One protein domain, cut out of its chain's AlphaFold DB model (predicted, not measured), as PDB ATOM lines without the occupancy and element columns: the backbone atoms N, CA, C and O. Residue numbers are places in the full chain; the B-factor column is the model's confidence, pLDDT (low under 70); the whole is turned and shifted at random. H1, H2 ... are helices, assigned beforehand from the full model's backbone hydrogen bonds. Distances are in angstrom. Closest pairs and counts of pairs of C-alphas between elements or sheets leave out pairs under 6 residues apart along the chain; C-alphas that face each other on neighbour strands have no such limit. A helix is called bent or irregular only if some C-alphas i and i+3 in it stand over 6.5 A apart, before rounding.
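What this domain is: This is residues 43 to 170 of the 217 residues of the protein "LysM domain-containing protein" of Flavobacteriales bacterium (UniProt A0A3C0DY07). What shape do the helices make? H4 and H7 cross in the middle, and H1, H2 and the long, kinked H3 wrap round them. The helical hairpin of H5 and H6 covers a further side, with H6 packed on H4, and the link from H4 to H5 reaches outward at residues 112 to 118. What is it made of, and how large is it? The printed part has 128 residues with seven named helices, H1 to H7 in order, and no named strand: all helix. It is compact, with a radius of gyration of the C-alphas of 14.0 A and spans of 42 by 34 by 27 A.

How they stand to each other: What do the first helices touch? H1, residues 46 to 54, touches H6, residues 138 to 148, about perpendicular at 88 degrees; their closest C-alphas, of Trp 47 and Pro 138, are 5.1 A apart. H2, residues 58 to 65, touches residues 156 to 161 alone of H7, residues 155 to 167, at a steep tilt of 65 degrees, the closest C-alphas being those of Ala 61 and Arg 157, 4.9 A. What does the next helix touch? H3, residues 67 to 93, touches H4, residues 98 to 107, opposite ways at a steep tilt of 57 degrees, with the C-alphas of Gln 88 and Gln 101 closest at 5.1 A. What follows? H4 touches H7 at a steep tilt of 65 degrees, opposite ways, closest at the C-alphas of Trp 102 and Val 162, 5.8 A. H5, residues 128 to 133, forms a hairpin with H6, opposite ways at a shallow tilt of 14 degrees, closest at the C-alphas of Leu 132 and Ala 141, 5.3 A. Are the helix backbones complete? Every O i to N i+4 pair is within hydrogen-bond range in H1, H2, H5 and H7, against 17 of 23 in H3 and 6 of 7 in H6. In H4 it is 1 of 6, beside 5 of 7 O i to N i+3 pairs.

Where its parts are: Where do the helices begin and end? H1 begins at C-alpha 46 (-19.096, -1.663, 2.249), and H7 ends at C-alpha 167 (-23.490, -15.527, 11.268). How long are they? From first to last C-alpha, H1 to H7 measure 12.6, 10.6, 35.1, 16.1, 8.7, 15.9 and 18.2 A. Which are irregular? H3 has C-alphas 69 and 72 8.7 A apart and a kink of 74 degrees near residue 82; H4 has C-alphas 101 and 104 7.0 A apart.

The domain as a whole: What sets the farthest reach? The two C-alphas farthest apart are those of Thr 53 and Gly 114, at 43.5 A. Is there a cut or a long link? The printed part has no cut; the link from H4 to H5, 20 residues, is long, and in it residues 112 to 113 pair antiparallel with 117 to 118. Where is confidence low? Residues 56 to 59 are under 70, and the mean pLDDT of the printed part is 90.7.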
ATOM      1  N   LEU A  43     -24.600 -11.043   2.417       91.69
ATOM      2  CA  LEU A  43     -23.315 -10.681   1.814       91.69
ATOM      3  C   LEU A  43     -22.616  -9.560   2.615       91.69
ATOM      4  O   LEU A  43     -23.309  -8.772   3.276       91.69
ATOM      5  N   PRO A  44     -21.271  -9.473   2.547       91.88
ATOM      6  CA  PRO A  44     -20.518  -8.386   3.160       91.88
ATOM      7  C   PRO A  44     -20.961  -7.010   2.656       91.88
ATOM      8  O   PRO A  44     -21.221  -6.827   1.465       91.88
ATOM      9  N   ASP A  45     -21.029  -6.043   3.563       94.12
ATOM     10  CA  ASP A  45     -21.311  -4.646   3.249       94.12
ATOM     11  C   ASP A  45     -20.035  -3.867   2.875       94.12
ATOM     12  O   ASP A  45     -18.936  -4.422   2.740       94.12
ATOM     13  N   VAL A  46     -20.189  -2.557   2.658       93.38
ATOM     14  CA  VAL A  46     -19.096  -1.663   2.249       93.38
ATOM     15  C   VAL A  46     -17.981  -1.573   3.291       93.38
ATOM     16  O   VAL A  46     -16.815  -1.456   2.915       93.38
ATOM     17  N   TRP A  47     -18.312  -1.654   4.582       91.88
ATOM     18  CA  TRP A  47     -17.321  -1.637   5.650       91.88
ATOM     19  C   TRP A  47     -16.582  -2.963   5.702       91.88
ATOM     20  O   TRP A  47     -15.358  -2.982   5.626       91.88
ATOM     21  N   GLU A  48     -17.312  -4.074   5.727       89.00
ATOM     22  CA  GLU A  48     -16.732  -5.415   5.788       89.00
ATOM     23  C   GLU A  48     -15.805  -5.698   4.601       89.00
ATOM     24  O   GLU A  48     -14.687  -6.182   4.797       89.00
ATOM     25  N   SER A  49     -16.222  -5.312   3.392       90.12
ATOM     26  CA  SER A  49     -15.413  -5.448   2.176       90.12
ATOM     27  C   SER A  49     -14.133  -4.608   2.246       90.12
ATOM     28  O   SER A  49     -13.044  -5.088   1.928       90.12
ATOM     29  N   ALA A  50     -14.227  -3.354   2.701       86.62
ATOM     30  CA  ALA A  50     -13.059  -2.489   2.856       86.62
ATOM     31  C   ALA A  50     -12.090  -3.029   3.922       86.62
ATOM     32  O   ALA A  50     -10.873  -3.079   3.710       86.62
ATOM     33  N   TRP A  51     -12.621  -3.494   5.050       85.44
ATOM     34  CA  TRP A  51     -11.853  -4.078   6.140       85.44
ATOM     35  C   TRP A  51     -11.124  -5.361   5.722       85.44
ATOM     36  O   TRP A  51      -9.974  -5.557   6.108       85.44
ATOM     37  N   GLU A  52     -11.740  -6.208   4.890       80.06
ATOM     38  CA  GLU A  52     -11.118  -7.425   4.344       80.06
ATOM     39  C   GLU A  52      -9.857  -7.148   3.537       80.06
ATOM     40  O   GLU A  52      -8.845  -7.829   3.709       80.06
ATOM     41  N   THR A  53      -9.893  -6.121   2.691       81.19
ATOM     42  CA  THR A  53      -8.723  -5.732   1.893       81.19
ATOM     43  C   THR A  53      -7.583  -5.177   2.748       81.19
ATOM     44  O   THR A  53      -6.419  -5.291   2.370       81.19
ATOM     45  N   THR A  54      -7.912  -4.598   3.906       76.62
ATOM     46  CA  THR A  54      -6.958  -3.884   4.764       76.62
ATOM     47  C   THR A  54      -6.331  -4.799   5.819       76.62
ATOM     48  O   THR A  54      -5.147  -4.658   6.121       76.62
ATOM     49  N   TRP A  55      -7.088  -5.762   6.359       74.19
ATOM     50  CA  TRP A  55      -6.645  -6.616   7.465       74.19
ATOM     51  C   TRP A  55      -6.789  -8.119   7.163       74.19
ATOM     52  O   TRP A  55      -7.705  -8.788   7.657       74.19
ATOM     53  N   PRO A  56      -5.858  -8.696   6.383       65.94
ATOM     54  CA  PRO A  56      -5.972 -10.075   5.904       65.94
ATOM     55  C   PRO A  56      -5.713 -11.141   6.984       65.94
ATOM     56  O   PRO A  56      -6.066 -12.308   6.798       65.94
ATOM     57  N   ASN A  57      -5.124 -10.784   8.132       65.44
ATOM     58  CA  ASN A  57      -4.699 -11.729   9.176       65.44
ATOM     59  C   ASN A  57      -5.847 -12.190  10.097       65.44
ATOM     60  O   ASN A  57      -5.721 -12.237  11.320       65.44
ATOM     61  N   ALA A  58      -6.966 -12.619   9.510       66.19
ATOM     62  CA  ALA A  58      -8.145 -13.107  10.230       66.19
ATOM     63  C   ALA A  58      -7.876 -14.328  11.135       66.19
ATOM     64  O   ALA A  58      -8.683 -14.643  12.004       66.19
ATOM     65  N   ARG A  59      -6.749 -15.033  10.951       67.00
ATOM     66  CA  ARG A  59      -6.414 -16.261  11.688       67.00
ATOM     67  C   ARG A  59      -6.274 -16.036  13.195       67.00
ATOM     68  O   ARG A  59      -6.778 -16.847  13.966       67.00
ATOM     69  N   GLU A  60      -5.592 -14.972  13.612       74.44
ATOM     70  CA  GLU A  60      -5.370 -14.684  15.036       74.44
ATOM     71  C   GLU A  60      -6.657 -14.214  15.714       74.44
ATOM     72  O   GLU A  60      -6.999 -14.693  16.795       74.44
ATOM     73  N   ALA A  61      -7.430 -13.359  15.035       81.38
ATOM     74  CA  ALA A  61      -8.754 -12.957  15.497       81.38
ATOM     75  C   ALA A  61      -9.691 -14.168  15.635       81.38
ATOM     76  O   ALA A  61     -10.315 -14.350  16.676       81.38
ATOM     77  N   MET A  62      -9.734 -15.059  14.641       83.56
ATOM     78  CA  MET A  62     -10.528 -16.290  14.721       83.56
ATOM     79  C   MET A  62     -10.071 -17.224  15.846       83.56
ATOM     80  O   MET A  62     -10.905 -17.907  16.433       83.56
ATOM     81  N   ALA A  63      -8.771 -17.278  16.161       85.25
ATOM     82  CA  ALA A  63      -8.261 -18.081  17.272       85.25
ATOM     83  C   ALA A  63      -8.762 -17.576  18.632       85.25
ATOM     84  O   ALA A  63      -9.124 -18.400  19.466       85.25
ATOM     85  N   PHE A  64      -8.827 -16.254  18.816       86.81
ATOM     86  CA  PHE A  64      -9.437 -15.631  19.993       86.81
ATOM     87  C   PHE A  64     -10.920 -16.012  20.110       86.81
ATOM     88  O   PHE A  64     -11.344 -16.540  21.132       86.81
ATOM     89  N   TRP A  65     -11.690 -15.828  19.034       91.38
ATOM     90  CA  TRP A  65     -13.141 -16.005  19.083       91.38
ATOM     91  C   TRP A  65     -13.613 -17.454  19.197       91.38
ATOM     92  O   TRP A  65     -14.648 -17.700  19.801       91.38
ATOM     93  N   ARG A  66     -12.892 -18.420  18.615       90.94
ATOM     94  CA  ARG A  66     -13.306 -19.838  18.608       90.94
ATOM     95  C   ARG A  66     -12.982 -20.592  19.900       90.94
ATOM     96  O   ARG A  66     -13.260 -21.789  19.980       90.94
ATOM     97  N   ALA A  67     -12.308 -19.948  20.851       88.69
ATOM     98  CA  ALA A  67     -11.960 -20.569  22.121       88.69
ATOM     99  C   ALA A  67     -13.229 -21.043  22.845       88.69
ATOM    100  O   ALA A  67     -14.266 -20.384  22.779       88.69
ATOM    101  N   GLU A  68     -13.139 -22.212  23.487       89.69
ATOM    102  CA  GLU A  68     -14.198 -22.755  24.352       89.69
ATOM    103  C   GLU A  68     -15.588 -22.752  23.693       89.69
ATOM    104  O   GLU A  68     -16.558 -22.286  24.267       89.69
ATOM    105  N   ASN A  69     -15.698 -23.238  22.451       89.50
ATOM    106  CA  ASN A  69     -16.969 -23.250  21.710       89.50
ATOM    107  C   ASN A  69     -17.594 -21.845  21.566       89.50
ATOM    108  O   ASN A  69     -18.794 -21.664  21.726       89.50
ATOM    109  N   PHE A  70     -16.781 -20.836  21.247       93.56
ATOM    110  CA  PHE A  70     -17.229 -19.452  21.060       93.56
ATOM    111  C   PHE A  70     -17.834 -18.809  22.316       93.56
ATOM    112  O   PHE A  70     -18.736 -17.976  22.198       93.56
ATOM    113  N   THR A  71     -17.358 -19.168  23.515       91.50
ATOM    114  CA  THR A  71     -17.849 -18.596  24.784       91.50
ATOM    115  C   THR A  71     -17.894 -17.072  24.749       91.50
ATOM    116  O   THR A  71     -18.923 -16.496  25.089       91.50
ATOM    117  N   GLU A  72     -16.843 -16.408  24.264       92.56
ATOM    118  CA  GLU A  72     -16.805 -14.939  24.227       92.56
ATOM    119  C   GLU A  72     -17.911 -14.348  23.334       92.56
ATOM    120  O   GLU A  72     -18.598 -13.405  23.724       92.56
ATOM    121  N   VAL A  73     -18.150 -14.940  22.156       94.88
ATOM    122  CA  VAL A  73     -19.233 -14.498  21.257       94.88
ATOM    123  C   VAL A  73     -20.596 -14.733  21.901       94.88
ATOM    124  O   VAL A  73     -21.474 -13.880  21.814       94.88
ATOM    125  N   GLN A  74     -20.775 -15.866  22.580       93.88
ATOM    126  CA  GLN A  74     -22.018 -16.180  23.282       93.88
ATOM    127  C   GLN A  74     -22.277 -15.225  24.455       93.88
ATOM    128  O   GLN A  74     -23.421 -14.833  24.670       93.88
ATOM    129  N   GLN A  75     -21.237 -14.808  25.183       92.06
ATOM    130  CA  GLN A  75     -21.360 -13.823  26.261       92.06
ATOM    131  C   GLN A  75     -21.679 -12.428  25.723       92.06
ATOM    132  O   GLN A  75     -22.568 -11.755  26.241       92.06
ATOM    133  N   LEU A  76     -21.013 -12.000  24.646       94.00
ATOM    134  CA  LEU A  76     -21.373 -10.769  23.936       94.00
ATOM    135  C   LEU A  76     -22.828 -10.804  23.476       94.00
ATOM    136  O   LEU A  76     -23.567  -9.853  23.702       94.00
ATOM    137  N   TRP A  77     -23.257 -11.916  22.884       95.31
ATOM    138  CA  TRP A  77     -24.627 -12.103  22.433       95.31
ATOM    139  C   TRP A  77     -25.635 -12.018  23.578       95.31
ATOM    140  O   TRP A  77     -26.599 -11.262  23.483       95.31
ATOM    141  N   LEU A  78     -25.382 -12.710  24.693       94.00
ATOM    142  CA  LEU A  78     -26.215 -12.632  25.895       94.00
ATOM    143  C   LEU A  78     -26.374 -11.179  26.377       94.00
ATOM    144  O   LEU A  78     -27.464 -10.747  26.754       94.00
ATOM    145  N   ARG A  79     -25.295 -10.400  26.299       92.69
ATOM    146  CA  ARG A  79     -25.224  -8.978  26.655       92.69
ATOM    147  C   ARG A  79     -25.788  -8.012  25.613       92.69
ATOM    148  O   ARG A  79     -25.945  -6.832  25.922       92.69
ATOM    149  N   ALA A  80     -26.124  -8.459  24.410       94.19
ATOM    150  CA  ALA A  80     -26.391  -7.552  23.296       94.19
ATOM    151  C   ALA A  80     -27.672  -7.851  22.520       94.19
ATOM    152  O   ALA A  80     -28.316  -6.918  22.050       94.19
ATOM    153  N   ALA A  81     -28.069  -9.119  22.393       95.12
ATOM    154  CA  ALA A  81     -29.157  -9.528  21.508       95.12
ATOM    155  C   ALA A  81     -30.477  -8.775  21.766       95.12
ATOM    156  O   ALA A  81     -31.064  -8.295  20.797       95.12
ATOM    157  N   PRO A  82     -30.912  -8.539  23.024       94.88
ATOM    158  CA  PRO A  82     -32.133  -7.767  23.280       94.88
ATOM    159  C   PRO A  82     -32.051  -6.274  22.908       94.88
ATOM    160  O   PRO A  82     -33.061  -5.582  22.971       94.88
ATOM    161  N   CYS A  83     -30.868  -5.759  22.563       94.81
ATOM    162  CA  CYS A  83     -30.636  -4.365  22.161       94.81
ATOM    163  C   CYS A  83     -30.472  -4.191  20.653       94.81
ATOM    164  O   CYS A  83     -30.468  -3.059  20.171       94.81
ATOM    165  N   ALA A  84     -30.303  -5.293  19.919       94.50
ATOM    166  CA  ALA A  84     -29.892  -5.267  18.522       94.50
ATOM    167  C   ALA A  84     -30.868  -4.474  17.644       94.50
ATOM    168  O   ALA A  84     -30.428  -3.699  16.804       94.50
ATOM    169  N   GLU A  85     -32.176  -4.591  17.883       95.12
ATOM    170  CA  GLU A  85     -33.198  -3.858  17.123       95.12
ATOM    171  C   GLU A  85     -33.085  -2.335  17.312       95.12
ATOM    172  O   GLU A  85     -33.139  -1.574  16.345       95.12
ATOM    173  N   VAL A  86     -32.846  -1.876  18.545       95.62
ATOM    174  CA  VAL A  86     -32.655  -0.447  18.842       95.62
ATOM    175  C   VAL A  86     -31.404   0.079  18.139       95.62
ATOM    176  O   VAL A  86     -31.429   1.158  17.548       95.62
ATOM    177  N   TRP A  87     -30.316  -0.691  18.155       96.94
ATOM    178  CA  TRP A  87     -29.086  -0.313  17.460       96.94
ATOM    179  C   TRP A  87     -29.223  -0.369  15.943       96.94
ATOM    180  O   TRP A  87     -28.667   0.485  15.263       96.94
ATOM    181  N   GLN A  88     -29.992  -1.316  15.409       96.75
ATOM    182  CA  GLN A  88     -30.300  -1.404  13.986       96.75
ATOM    183  C   GLN A  88     -31.069  -0.164  13.506       96.75
ATOM    184  O   GLN A  88     -30.770   0.368  12.435       96.75
ATOM    185  N   ALA A  89     -32.034   0.312  14.294       96.94
ATOM    186  CA  ALA A  89     -32.756   1.544  13.996       96.94
ATOM    187  C   ALA A  89     -31.836   2.772  14.079       96.94
ATOM    188  O   ALA A  89     -31.851   3.609  13.179       96.94
ATOM    189  N   ALA A  90     -31.001   2.853  15.121       96.19
ATOM    190  CA  ALA A  90     -30.068   3.960  15.302       96.19
ATOM    191  C   ALA A  90     -29.042   4.031  14.163       96.19
ATOM    192  O   ALA A  90     -28.916   5.069  13.525       96.19
ATOM    193  N   GLN A  91     -28.371   2.928  13.826       96.75
ATOM    194  CA  GLN A  91     -27.398   2.925  12.729       96.75
ATOM    195  C   GLN A  91     -28.041   3.301  11.385       96.75
ATOM    196  O   GLN A  91     -27.459   4.073  10.628       96.75
ATOM    197  N   ALA A  92     -29.274   2.846  11.125       96.94
ATOM    198  CA  ALA A  92     -29.990   3.176   9.895       96.94
ATOM    199  C   ALA A  92     -30.330   4.670   9.820       96.94
ATOM    200  O   ALA A  92     -30.216   5.271   8.758       96.94
ATOM    201  N   ALA A  93     -30.704   5.284  10.947       96.31
ATOM    202  CA  ALA A  93     -30.973   6.720  11.027       96.31
ATOM    203  C   ALA A  93     -29.728   7.593  10.781       96.31
ATOM    204  O   ALA A  93     -29.864   8.792  10.544       96.31
ATOM    205  N   HIS A  94     -28.534   6.998  10.833       96.00
ATOM    206  CA  HIS A  94     -27.249   7.650  10.591       96.00
ATOM    207  C   HIS A  94     -26.582   7.205   9.278       96.00
ATOM    208  O   HIS A  94     -25.390   7.449   9.101       96.00
ATOM    209  N   ASP A  95     -27.325   6.553   8.373       95.12
ATOM    210  CA  ASP A  95     -26.833   6.065   7.071       95.12
ATOM    211  C   ASP A  95     -25.593   5.154   7.175       95.12
ATOM    212  O   ASP A  95     -24.770   5.056   6.261       95.12
ATOM    213  N   LEU A  96     -25.451   4.466   8.310       96.75
ATOM    214  CA  LEU A  96     -24.383   3.503   8.536       96.75
ATOM    215  C   LEU A  96     -24.743   2.148   7.900       96.75
ATOM    216  O   LEU A  96     -25.917   1.855   7.660       96.75
ATOM    217  N   PRO A  97     -23.746   1.307   7.571       96.81
ATOM    218  CA  PRO A  97     -24.016  -0.025   7.049       96.81
ATOM    219  C   PRO A  97     -24.406  -1.003   8.172       96.81
ATOM    220  O   PRO A  97     -24.017  -0.803   9.324       96.81
ATOM    221  N   PRO A  98     -25.086  -2.122   7.845       96.06
ATOM    222  CA  PRO A  98     -25.592  -3.065   8.843       96.06
ATOM    223  C   PRO A  98     -24.550  -3.588   9.839       96.06
ATOM    224  O   PRO A  98     -24.892  -3.793  11.000       96.06
ATOM    225  N   SER A  99     -23.284  -3.763   9.442       94.38
ATOM    226  CA  SER A  99     -22.215  -4.181  10.365       94.38
ATOM    227  C   SER A  99     -21.992  -3.210  11.532       94.38
ATOM    228  O   SER A  99     -21.562  -3.637  12.606       94.38
ATOM    229  N   ALA A 100     -22.327  -1.923  11.375       96.44
ATOM    230  CA  ALA A 100     -22.218  -0.930  12.438       96.44
ATOM    231  C   ALA A 100     -23.132  -1.243  13.635       96.44
ATOM    232  O   ALA A 100     -22.787  -0.899  14.766       96.44
ATOM    233  N   GLN A 101     -24.259  -1.938  13.416       96.06
ATOM    234  CA  GLN A 101     -25.254  -2.225  14.461       96.06
ATOM    235  C   GLN A 101     -24.668  -2.997  15.654       96.06
ATOM    236  O   GLN A 101     -25.152  -2.863  16.774       96.06
ATOM    237  N   TRP A 102     -23.636  -3.814  15.416       96.50
ATOM    238  CA  TRP A 102     -23.039  -4.692  16.423       96.50
ATOM    239  C   TRP A 102     -21.823  -4.084  17.115       96.50
ATOM    240  O   TRP A 102     -21.335  -4.658  18.089       96.50
ATOM    241  N   LEU A 103     -21.342  -2.920  16.664       96.25
ATOM    242  CA  LEU A 103     -20.230  -2.237  17.318       96.25
ATOM    243  C   LEU A 103     -20.500  -1.980  18.807       96.25
ATOM    244  O   LEU A 103     -19.612  -2.301  19.597       96.25
ATOM    245  N   PRO A 104     -21.699  -1.523  19.231       96.44
ATOM    246  CA  PRO A 104     -21.998  -1.346  20.646       96.44
ATOM    247  C   PRO A 104     -21.765  -2.579  21.520       96.44
ATOM    248  O   PRO A 104     -21.274  -2.442  22.634       96.44
ATOM    249  N   ALA A 105     -22.075  -3.780  21.018       94.94
ATOM    250  CA  ALA A 105     -21.871  -5.023  21.761       94.94
ATOM    251  C   ALA A 105     -20.396  -5.249  22.111       94.94
ATOM    252  O   ALA A 105     -20.082  -5.800  23.161       94.94
ATOM    253  N   LEU A 106     -19.504  -4.838  21.209       93.75
ATOM    254  CA  LEU A 106     -18.067  -5.047  21.315       93.75
ATOM    255  C   LEU A 106     -17.398  -3.935  22.123       93.75
ATOM    256  O   LEU A 106     -16.501  -4.225  22.905       93.75
ATOM    257  N   VAL A 107     -17.809  -2.679  21.933       94.50
ATOM    258  CA  VAL A 107     -17.077  -1.523  22.478       94.50
ATOM    259  C   VAL A 107     -17.631  -0.997  23.799       94.50
ATOM    260  O   VAL A 107     -16.916  -0.279  24.485       94.50
ATOM    261  N   PHE A 108     -18.858  -1.358  24.187       93.31
ATOM    262  CA  PHE A 108     -19.459  -0.876  25.431       93.31
ATOM    263  C   PHE A 108     -19.731  -1.999  26.428       93.31
ATOM    264  O   PHE A 108     -20.192  -3.094  26.086       93.31
ATOM    265  N   ASP A 109     -19.502  -1.678  27.698       88.12
ATOM    266  CA  ASP A 109     -19.869  -2.548  28.802       88.12
ATOM    267  C   ASP A 109     -21.384  -2.574  28.996       88.12
ATOM    268  O   ASP A 109     -22.116  -1.618  28.727       88.12
ATOM    269  N   THR A 110     -21.864  -3.714  29.477       88.06
ATOM    270  CA  THR A 110     -23.267  -3.910  29.844       88.06
ATOM    271  C   THR A 110     -23.378  -3.799  31.354       88.06
ATOM    272  O   THR A 110     -22.562  -4.413  32.047       88.06
ATOM    273  N   PRO A 111     -24.360  -3.055  31.887       87.25
ATOM    274  CA  PRO A 111     -24.597  -3.083  33.316       87.25
ATOM    275  C   PRO A 111     -24.937  -4.508  33.774       87.25
ATOM    276  O   PRO A 111     -25.434  -5.338  33.007       87.25
ATOM    277  N   VAL A 112     -24.645  -4.797  35.038       86.94
ATOM    278  CA  VAL A 112     -24.964  -6.079  35.676       86.94
ATOM    279  C   VAL A 112     -25.978  -5.866  36.792       86.94
ATOM    280  O   VAL A 112     -25.999  -4.816  37.437       86.94
ATOM    281  N   CYS A 113     -26.843  -6.852  37.020       82.75
ATOM    282  CA  CYS A 113     -27.697  -6.910  38.204       82.75
ATOM    283  C   CYS A 113     -27.458  -8.213  38.972       82.75
ATOM    284  O   CYS A 113     -27.385  -9.287  38.375       82.75
ATOM    285  N   GLY A 114     -27.385  -8.123  40.302       77.00
ATOM    286  CA  GLY A 114     -27.155  -9.285  41.160       77.00
ATOM    287  C   GLY A 114     -25.771  -9.906  40.947       77.00
ATOM    288  O   GLY A 114     -24.770  -9.193  40.983       77.00
ATOM    289  N   ASP A 115     -25.739 -11.223  40.739       76.81
ATOM    290  CA  ASP A 115     -24.527 -12.051  40.640       76.81
ATOM    291  C   ASP A 115     -23.877 -11.976  39.244       76.81
ATOM    292  O   ASP A 115     -23.792 -12.972  38.531       76.81
ATOM    293  N   ASP A 116     -23.469 -10.773  38.827       80.06
ATOM    294  CA  ASP A 116     -22.795 -10.505  37.542       80.06
ATOM    295  C   ASP A 116     -23.610 -10.894  36.289       80.06
ATOM    296  O   ASP A 116     -23.076 -11.054  35.188       80.06
ATOM    297  N   VAL A 117     -24.935 -10.998  36.427       84.25
ATOM    298  CA  VAL A 117     -25.837 -11.286  35.308       84.25
ATOM    299  C   VAL A 117     -26.072 -10.004  34.502       84.25
ATOM    300  O   VAL A 117     -26.459  -8.985  35.086       84.25
ATOM    301  N   PRO A 118     -25.904 -10.024  33.164       89.56
ATOM    302  CA  PRO A 118     -26.168  -8.859  32.331       89.56
ATOM    303  C   PRO A 118     -27.594  -8.339  32.482       89.56
ATOM    304  O   PRO A 118     -28.562  -9.106  32.429       89.56
ATOM    305  N   CYS A 119     -27.721  -7.021  32.604       89.19
ATOM    306  CA  CYS A 119     -28.994  -6.339  32.753       89.19
ATOM    307  C   CYS A 119     -29.030  -5.068  31.908       89.19
ATOM    308  O   CYS A 119     -28.039  -4.355  31.782       89.19
ATOM    309  N   GLY A 120     -30.184  -4.783  31.304       87.50
ATOM    310  CA  GLY A 120     -30.320  -3.623  30.422       87.50
ATOM    311  C   GLY A 120     -29.371  -3.652  29.215       87.50
ATOM    312  O   GLY A 120     -28.668  -4.628  28.961       87.50
ATOM    313  N   CYS A 121     -29.407  -2.594  28.411       90.12
ATOM    314  CA  CYS A 121     -28.526  -2.464  27.253       90.12
ATOM    315  C   CYS A 121     -27.189  -1.822  27.623       90.12
ATOM    316  O   CYS A 121     -27.159  -1.004  28.544       90.12
ATOM    317  N   PRO A 122     -26.103  -2.144  26.890       89.94
ATOM    318  CA  PRO A 122     -24.898  -1.330  26.915       89.94
ATOM    319  C   PRO A 122     -25.228   0.157  26.781       89.94
ATOM    320  O   PRO A 122     -26.072   0.544  25.967       89.94
ATOM    321  N   LEU A 123     -24.570   0.975  27.601       88.06
ATOM    322  CA  LEU A 123     -24.766   2.420  27.610       88.06
ATOM    323  C   LEU A 123     -24.008   3.031  26.431       88.06
ATOM    324  O   LEU A 123     -22.816   3.308  26.521       88.06
ATOM    325  N   VAL A 124     -24.713   3.202  25.314       93.69
ATOM    326  CA  VAL A 124     -24.181   3.845  24.110       93.69
ATOM    327  C   VAL A 124     -24.254   5.367  24.290       93.69
ATOM    328  O   VAL A 124     -25.356   5.867  24.522       93.69
ATOM    329  N   PRO A 125     -23.136   6.110  24.191       94.38
ATOM    330  CA  PRO A 125     -23.148   7.570  24.212       94.38
ATOM    331  C   PRO A 125     -24.047   8.154  23.116       94.38
ATOM    332  O   PRO A 125     -24.068   7.643  21.996       94.38
ATOM    333  N   ASP A 126     -24.752   9.247  23.421       91.25
ATOM    334  CA  ASP A 126     -25.713   9.876  22.500       91.25
ATOM    335  C   ASP A 126     -25.076  10.298  21.164       91.25
ATOM    336  O   ASP A 126     -25.725  10.282  20.119       91.25
ATOM    337  N   ASP A 127     -23.793  10.658  21.186       94.81
ATOM    338  CA  ASP A 127     -23.031  11.115  20.029       94.81
ATOM    339  C   ASP A 127     -22.339   9.985  19.255       94.81
ATOM    340  O   ASP A 127     -21.777  10.244  18.187       94.81
ATOM    341  N   PHE A 128     -22.383   8.739  19.741       97.06
ATOM    342  CA  PHE A 128     -21.665   7.605  19.154       97.06
ATOM    343  C   PHE A 128     -21.992   7.424  17.668       97.06
ATOM    344  O   PHE A 128     -21.097   7.409  16.822       97.06
ATOM    345  N   TRP A 129     -23.279   7.343  17.331       96.75
ATOM    346  CA  TRP A 129     -23.715   7.087  15.959       96.75
ATOM    347  C   TRP A 129     -23.413   8.254  15.020       96.75
ATOM    348  O   TRP A 129     -22.908   8.035  13.919       96.75
ATOM    349  N   SER A 130     -23.633   9.497  15.464       96.62
ATOM    350  CA  SER A 130     -23.255  10.685  14.688       96.62
ATOM    351  C   SER A 130     -21.747  10.785  14.475       96.62
ATOM    352  O   SER A 130     -21.302  11.192  13.405       96.62
ATOM    353  N   THR A 131     -20.960  10.378  15.470       96.88
ATOM    354  CA  THR A 131     -19.498  10.391  15.412       96.88
ATOM    355  C   THR A 131     -18.981   9.348  14.423       96.88
ATOM    356  O   THR A 131     -18.084   9.645  13.638       96.88
ATOM    357  N   LEU A 132     -19.583   8.154  14.383       96.62
ATOM    358  CA  LEU A 132     -19.275   7.152  13.360       96.62
ATOM    359  C   LEU A 132     -19.711   7.589  11.958       96.62
ATOM    360  O   LEU A 132     -18.957   7.399  11.007       96.62
ATOM    361  N   GLY A 133     -20.895   8.190  11.827       95.38
ATOM    362  CA  GLY A 133     -21.417   8.679  10.546       95.38
ATOM    363  C   GLY A 133     -20.600   9.826   9.941       95.38
ATOM    364  O   GLY A 133     -20.634  10.033   8.733       95.38
ATOM    365  N   ALA A 134     -19.830  10.549  10.760       95.56
ATOM    366  CA  ALA A 134     -18.942  11.618  10.305       95.56
ATOM    367  C   ALA A 134     -17.598  11.119   9.736       95.56
ATOM    368  O   ALA A 134     -16.839  11.919   9.188       95.56
ATOM    369  N   ALA A 135     -17.278   9.827   9.870       95.12
ATOM    370  CA  ALA A 135     -16.024   9.272   9.373       95.12
ATOM    371  C   ALA A 135     -15.973   9.265   7.835       95.12
ATOM    372  O   ALA A 135     -16.924   8.875   7.160       95.12
ATOM    373  N   ASN A 136     -14.823   9.616   7.261       94.38
ATOM    374  CA  ASN A 136     -14.633   9.706   5.809       94.38
ATOM    375  C   ASN A 136     -14.298   8.355   5.161       94.38
ATOM    376  O   ASN A 136     -14.197   8.251   3.937       94.38
ATOM    377  N   SER A 137     -14.063   7.317   5.966       93.25
ATOM    378  CA  SER A 137     -13.745   5.973   5.490       93.25
ATOM    379  C   SER A 137     -14.151   4.896   6.502       93.25
ATOM    380  O   SER A 137     -14.212   5.173   7.703       93.25
ATOM    381  N   PRO A 138     -14.352   3.639   6.061       93.19
ATOM    382  CA  PRO A 138     -14.582   2.514   6.969       93.19
ATOM    383  C   PRO A 138     -13.450   2.295   7.980       93.19
ATOM    384  O   PRO A 138     -13.685   1.827   9.094       93.19
ATOM    385  N   GLN A 139     -12.209   2.601   7.599       91.06
ATOM    386  CA  GLN A 139     -11.041   2.501   8.471       91.06
ATOM    387  C   GLN A 139     -11.097   3.562   9.570       91.06
ATOM    388  O   GLN A 139     -10.915   3.228  10.737       91.06
ATOM    389  N   GLU A 140     -11.408   4.809   9.209       94.44
ATOM    390  CA  GLU A 140     -11.605   5.895  10.174       94.44
ATOM    391  C   GLU A 140     -12.761   5.579  11.128       94.44
ATOM    392  O   GLU A 140     -12.584   5.689  12.336       94.44
ATOM    393  N   ALA A 141     -13.896   5.085  10.619       95.19
ATOM    394  CA  ALA A 141     -15.029   4.686  11.452       95.19
ATOM    395  C   ALA A 141     -14.646   3.597  12.470       95.19
ATOM    396  O   ALA A 141     -14.987   3.698  13.647       95.19
ATOM    397  N   MET A 142     -13.884   2.582  12.046       93.75
ATOM    398  CA  MET A 142     -13.379   1.538  12.942       93.75
ATOM    399  C   MET A 142     -12.406   2.099  13.989       93.75
ATOM    400  O   MET A 142     -12.523   1.767  15.165       93.75
ATOM    401  N   THR A 143     -11.461   2.962  13.599       93.69
ATOM    402  CA  THR A 143     -10.546   3.621  14.548       93.69
ATOM    403  C   THR A 143     -11.311   4.450  15.577       93.69
ATOM    404  O   THR A 143     -11.019   4.368  16.767       93.69
ATOM    405  N   THR A 144     -12.322   5.190  15.131       95.12
ATOM    406  CA  THR A 144     -13.210   5.967  15.992       95.12
ATOM    407  C   THR A 144     -13.980   5.065  16.957       95.12
ATOM    408  O   THR A 144     -13.952   5.316  18.158       95.12
ATOM    409  N   ALA A 145     -14.587   3.973  16.477       94.75
ATOM    410  CA  ALA A 145     -15.289   3.000  17.320       94.75
ATOM    411  C   ALA A 145     -14.370   2.393  18.394       94.75
ATOM    412  O   ALA A 145     -14.744   2.313  19.562       94.75
ATOM    413  N   LEU A 146     -13.150   2.003  18.017       93.06
ATOM    414  CA  LEU A 146     -12.155   1.454  18.941       93.06
ATOM    415  C   LEU A 146     -11.716   2.463  20.008       93.06
ATOM    416  O   LEU A 146     -11.350   2.049  21.102       93.06
ATOM    417  N   GLY A 147     -11.790   3.765  19.720       93.38
ATOM    418  CA  GLY A 147     -11.541   4.825  20.697       93.38
ATOM    419  C   GLY A 147     -12.544   4.851  21.856       93.38
ATOM    420  O   GLY A 147     -12.204   5.348  22.927       93.38
ATOM    421  N   PHE A 148     -13.745   4.292  21.670       90.44
ATOM    422  CA  PHE A 148     -14.736   4.114  22.738       90.44
ATOM    423  C   PHE A 148     -14.519   2.833  23.551       90.44
ATOM    424  O   PHE A 148     -14.965   2.751  24.694       90.44
ATOM    425  N   GLY A 149     -13.877   1.829  22.952       86.50
ATOM    426  CA  GLY A 149     -13.783   0.481  23.498       86.50
ATOM    427  C   GLY A 149     -12.547   0.216  24.358       86.50
ATOM    428  O   GLY A 149     -11.651   1.055  24.491       86.50
ATOM    429  N   PRO A 150     -12.451  -0.992  24.937       86.12
ATOM    430  CA  PRO A 150     -11.278  -1.394  25.695       86.12
ATOM    431  C   PRO A 150     -10.056  -1.561  24.779       86.12
ATOM    432  O   PRO A 150     -10.148  -2.116  23.683       86.12
ATOM    433  N   ALA A 151      -8.873  -1.194  25.283       82.19
ATOM    434  CA  ALA A 151      -7.606  -1.227  24.535       82.19
ATOM    435  C   ALA A 151      -7.191  -2.619  24.007       82.19
ATOM    436  O   ALA A 151      -6.262  -2.738  23.213       82.19
ATOM    437  N   VAL A 152      -7.854  -3.686  24.463       80.75
ATOM    438  CA  VAL A 152      -7.619  -5.067  24.018       80.75
ATOM    439  C   VAL A 152      -8.278  -5.386  22.669       80.75
ATOM    440  O   VAL A 152      -7.925  -6.386  22.035       80.75
ATOM    441  N   LEU A 153      -9.235  -4.577  22.205       85.75
ATOM    442  CA  LEU A 153      -9.859  -4.779  20.903       85.75
ATOM    443  C   LEU A 153      -8.990  -4.202  19.786       85.75
ATOM    444  O   LEU A 153      -8.555  -3.057  19.834       85.75
ATOM    445  N   SER A 154      -8.763  -5.016  18.754       89.69
ATOM    446  CA  SER A 154      -8.160  -4.591  17.489       89.69
ATOM    447  C   SER A 154      -9.219  -4.561  16.388       89.69
ATOM    448  O   SER A 154     -10.268  -5.202  16.513       89.69
ATOM    449  N   ALA A 155      -8.927  -3.878  15.281       89.69
ATOM    450  CA  ALA A 155      -9.825  -3.815  14.130       89.69
ATOM    451  C   ALA A 155     -10.173  -5.215  13.585       89.69
ATOM    452  O   ALA A 155     -11.326  -5.497  13.260       89.69
ATOM    453  N   GLU A 156      -9.207  -6.140  13.563       88.88
ATOM    454  CA  GLU A 156      -9.416  -7.526  13.135       88.88
ATOM    455  C   GLU A 156     -10.371  -8.281  14.055       88.88
ATOM    456  O   GLU A 156     -11.214  -9.050  13.577       88.88
ATOM    457  N   ARG A 157     -10.239  -8.075  15.373       90.50
ATOM    458  CA  ARG A 157     -11.111  -8.707  16.367       90.50
ATOM    459  C   ARG A 157     -12.522  -8.171  16.248       90.50
ATOM    460  O   ARG A 157     -13.430  -8.990  16.192       90.50
ATOM    461  N   VAL A 158     -12.696  -6.854  16.131       92.19
ATOM    462  CA  VAL A 158     -14.021  -6.238  15.973       92.19
ATOM    463  C   VAL A 158     -14.685  -6.720  14.689       92.19
ATOM    464  O   VAL A 158     -15.777  -7.273  14.759       92.19
ATOM    465  N   ARG A 159     -14.005  -6.633  13.537       90.69
ATOM    466  CA  ARG A 159     -14.521  -7.146  12.254       90.69
ATOM    467  C   ARG A 159     -14.984  -8.598  12.367       90.69
ATOM    468  O   ARG A 159     -16.089  -8.939  11.954       90.69
ATOM    469  N   THR A 160     -14.131  -9.460  12.920       91.88
ATOM    470  CA  THR A 160     -14.442 -10.888  13.062       91.88
ATOM    471  C   THR A 160     -15.592 -11.109  14.048       91.88
ATOM    472  O   THR A 160     -16.486 -11.897  13.762       91.88
ATOM    473  N   GLY A 161     -15.613 -10.382  15.166       93.56
ATOM    474  CA  GLY A 161     -16.668 -10.447  16.175       93.56
ATOM    475  C   GLY A 161     -18.032 -10.045  15.619       93.56
ATOM    476  O   GLY A 161     -18.988 -10.789  15.803       93.56
ATOM    477  N   VAL A 162     -18.109  -8.945  14.857       94.50
ATOM    478  CA  VAL A 162     -19.337  -8.524  14.157       94.50
ATOM    479  C   VAL A 162     -19.853  -9.643  13.251       94.50
ATOM    480  O   VAL A 162     -21.010 -10.040  13.369       94.50
ATOM    481  N   ARG A 163     -18.988 -10.234  12.411       93.25
ATOM    482  CA  ARG A 163     -19.390 -11.359  11.547       93.25
ATOM    483  C   ARG A 163     -19.863 -12.569  12.343       93.25
ATOM    484  O   ARG A 163     -20.775 -13.255  11.901       93.25
ATOM    485  N   LEU A 164     -19.250 -12.878  13.481       94.88
ATOM    486  CA  LEU A 164     -19.663 -14.025  14.291       94.88
ATOM    487  C   LEU A 164     -21.003 -13.776  14.985       94.88
ATOM    488  O   LEU A 164     -21.854 -14.661  14.953       94.88
ATOM    489  N   LEU A 165     -21.233 -12.573  15.520       95.25
ATOM    490  CA  LEU A 165     -22.536 -12.175  16.060       95.25
ATOM    491  C   LEU A 165     -23.632 -12.277  14.991       95.25
ATOM    492  O   LEU A 165     -24.737 -12.713  15.295       95.25
ATOM    493  N   GLU A 166     -23.321 -11.940  13.735       93.75
ATOM    494  CA  GLU A 166     -24.253 -12.008  12.603       93.75
ATOM    495  C   GLU A 166     -24.453 -13.398  11.985       93.75
ATOM    496  O   GLU A 166     -25.505 -13.651  11.410       93.75
ATOM    497  N   ASN A 167     -23.466 -14.290  12.056       95.06
ATOM    498  CA  ASN A 167     -23.490 -15.527  11.268       95.06
ATOM    499  C   ASN A 167     -23.673 -16.786  12.113       95.06
ATOM    500  O   ASN A 167     -24.021 -17.830  11.563       95.06
ATOM    501  N   LEU A 168     -23.412 -16.721  13.420       95.25
ATOM    502  CA  LEU A 168     -23.621 -17.856  14.311       95.25
ATOM    503  C   LEU A 168     -25.094 -17.975  14.712       95.25
ATOM    504  O   LEU A 168     -25.794 -16.974  14.895       95.25
ATOM    505  N   ASP A 169     -25.544 -19.220  14.850       94.00
ATOM    506  CA  ASP A 169     -26.848 -19.583  15.403       94.00
ATOM    507  C   ASP A 169     -26.754 -19.570  16.935       94.00
ATOM    508  O   ASP A 169     -26.507 -20.586  17.590       94.00
ATOM    509  N   LEU A 170     -26.778 -18.356  17.487       93.69
ATOM    510  CA  LEU A 170     -26.533 -18.102  18.902       93.69
ATOM    511  C   LEU A 170     -27.801 -18.344  19.737       93.69
ATOM    512  O   LEU A 170     -28.913 -18.157  19.243       93.69
TER     513      LEU A 170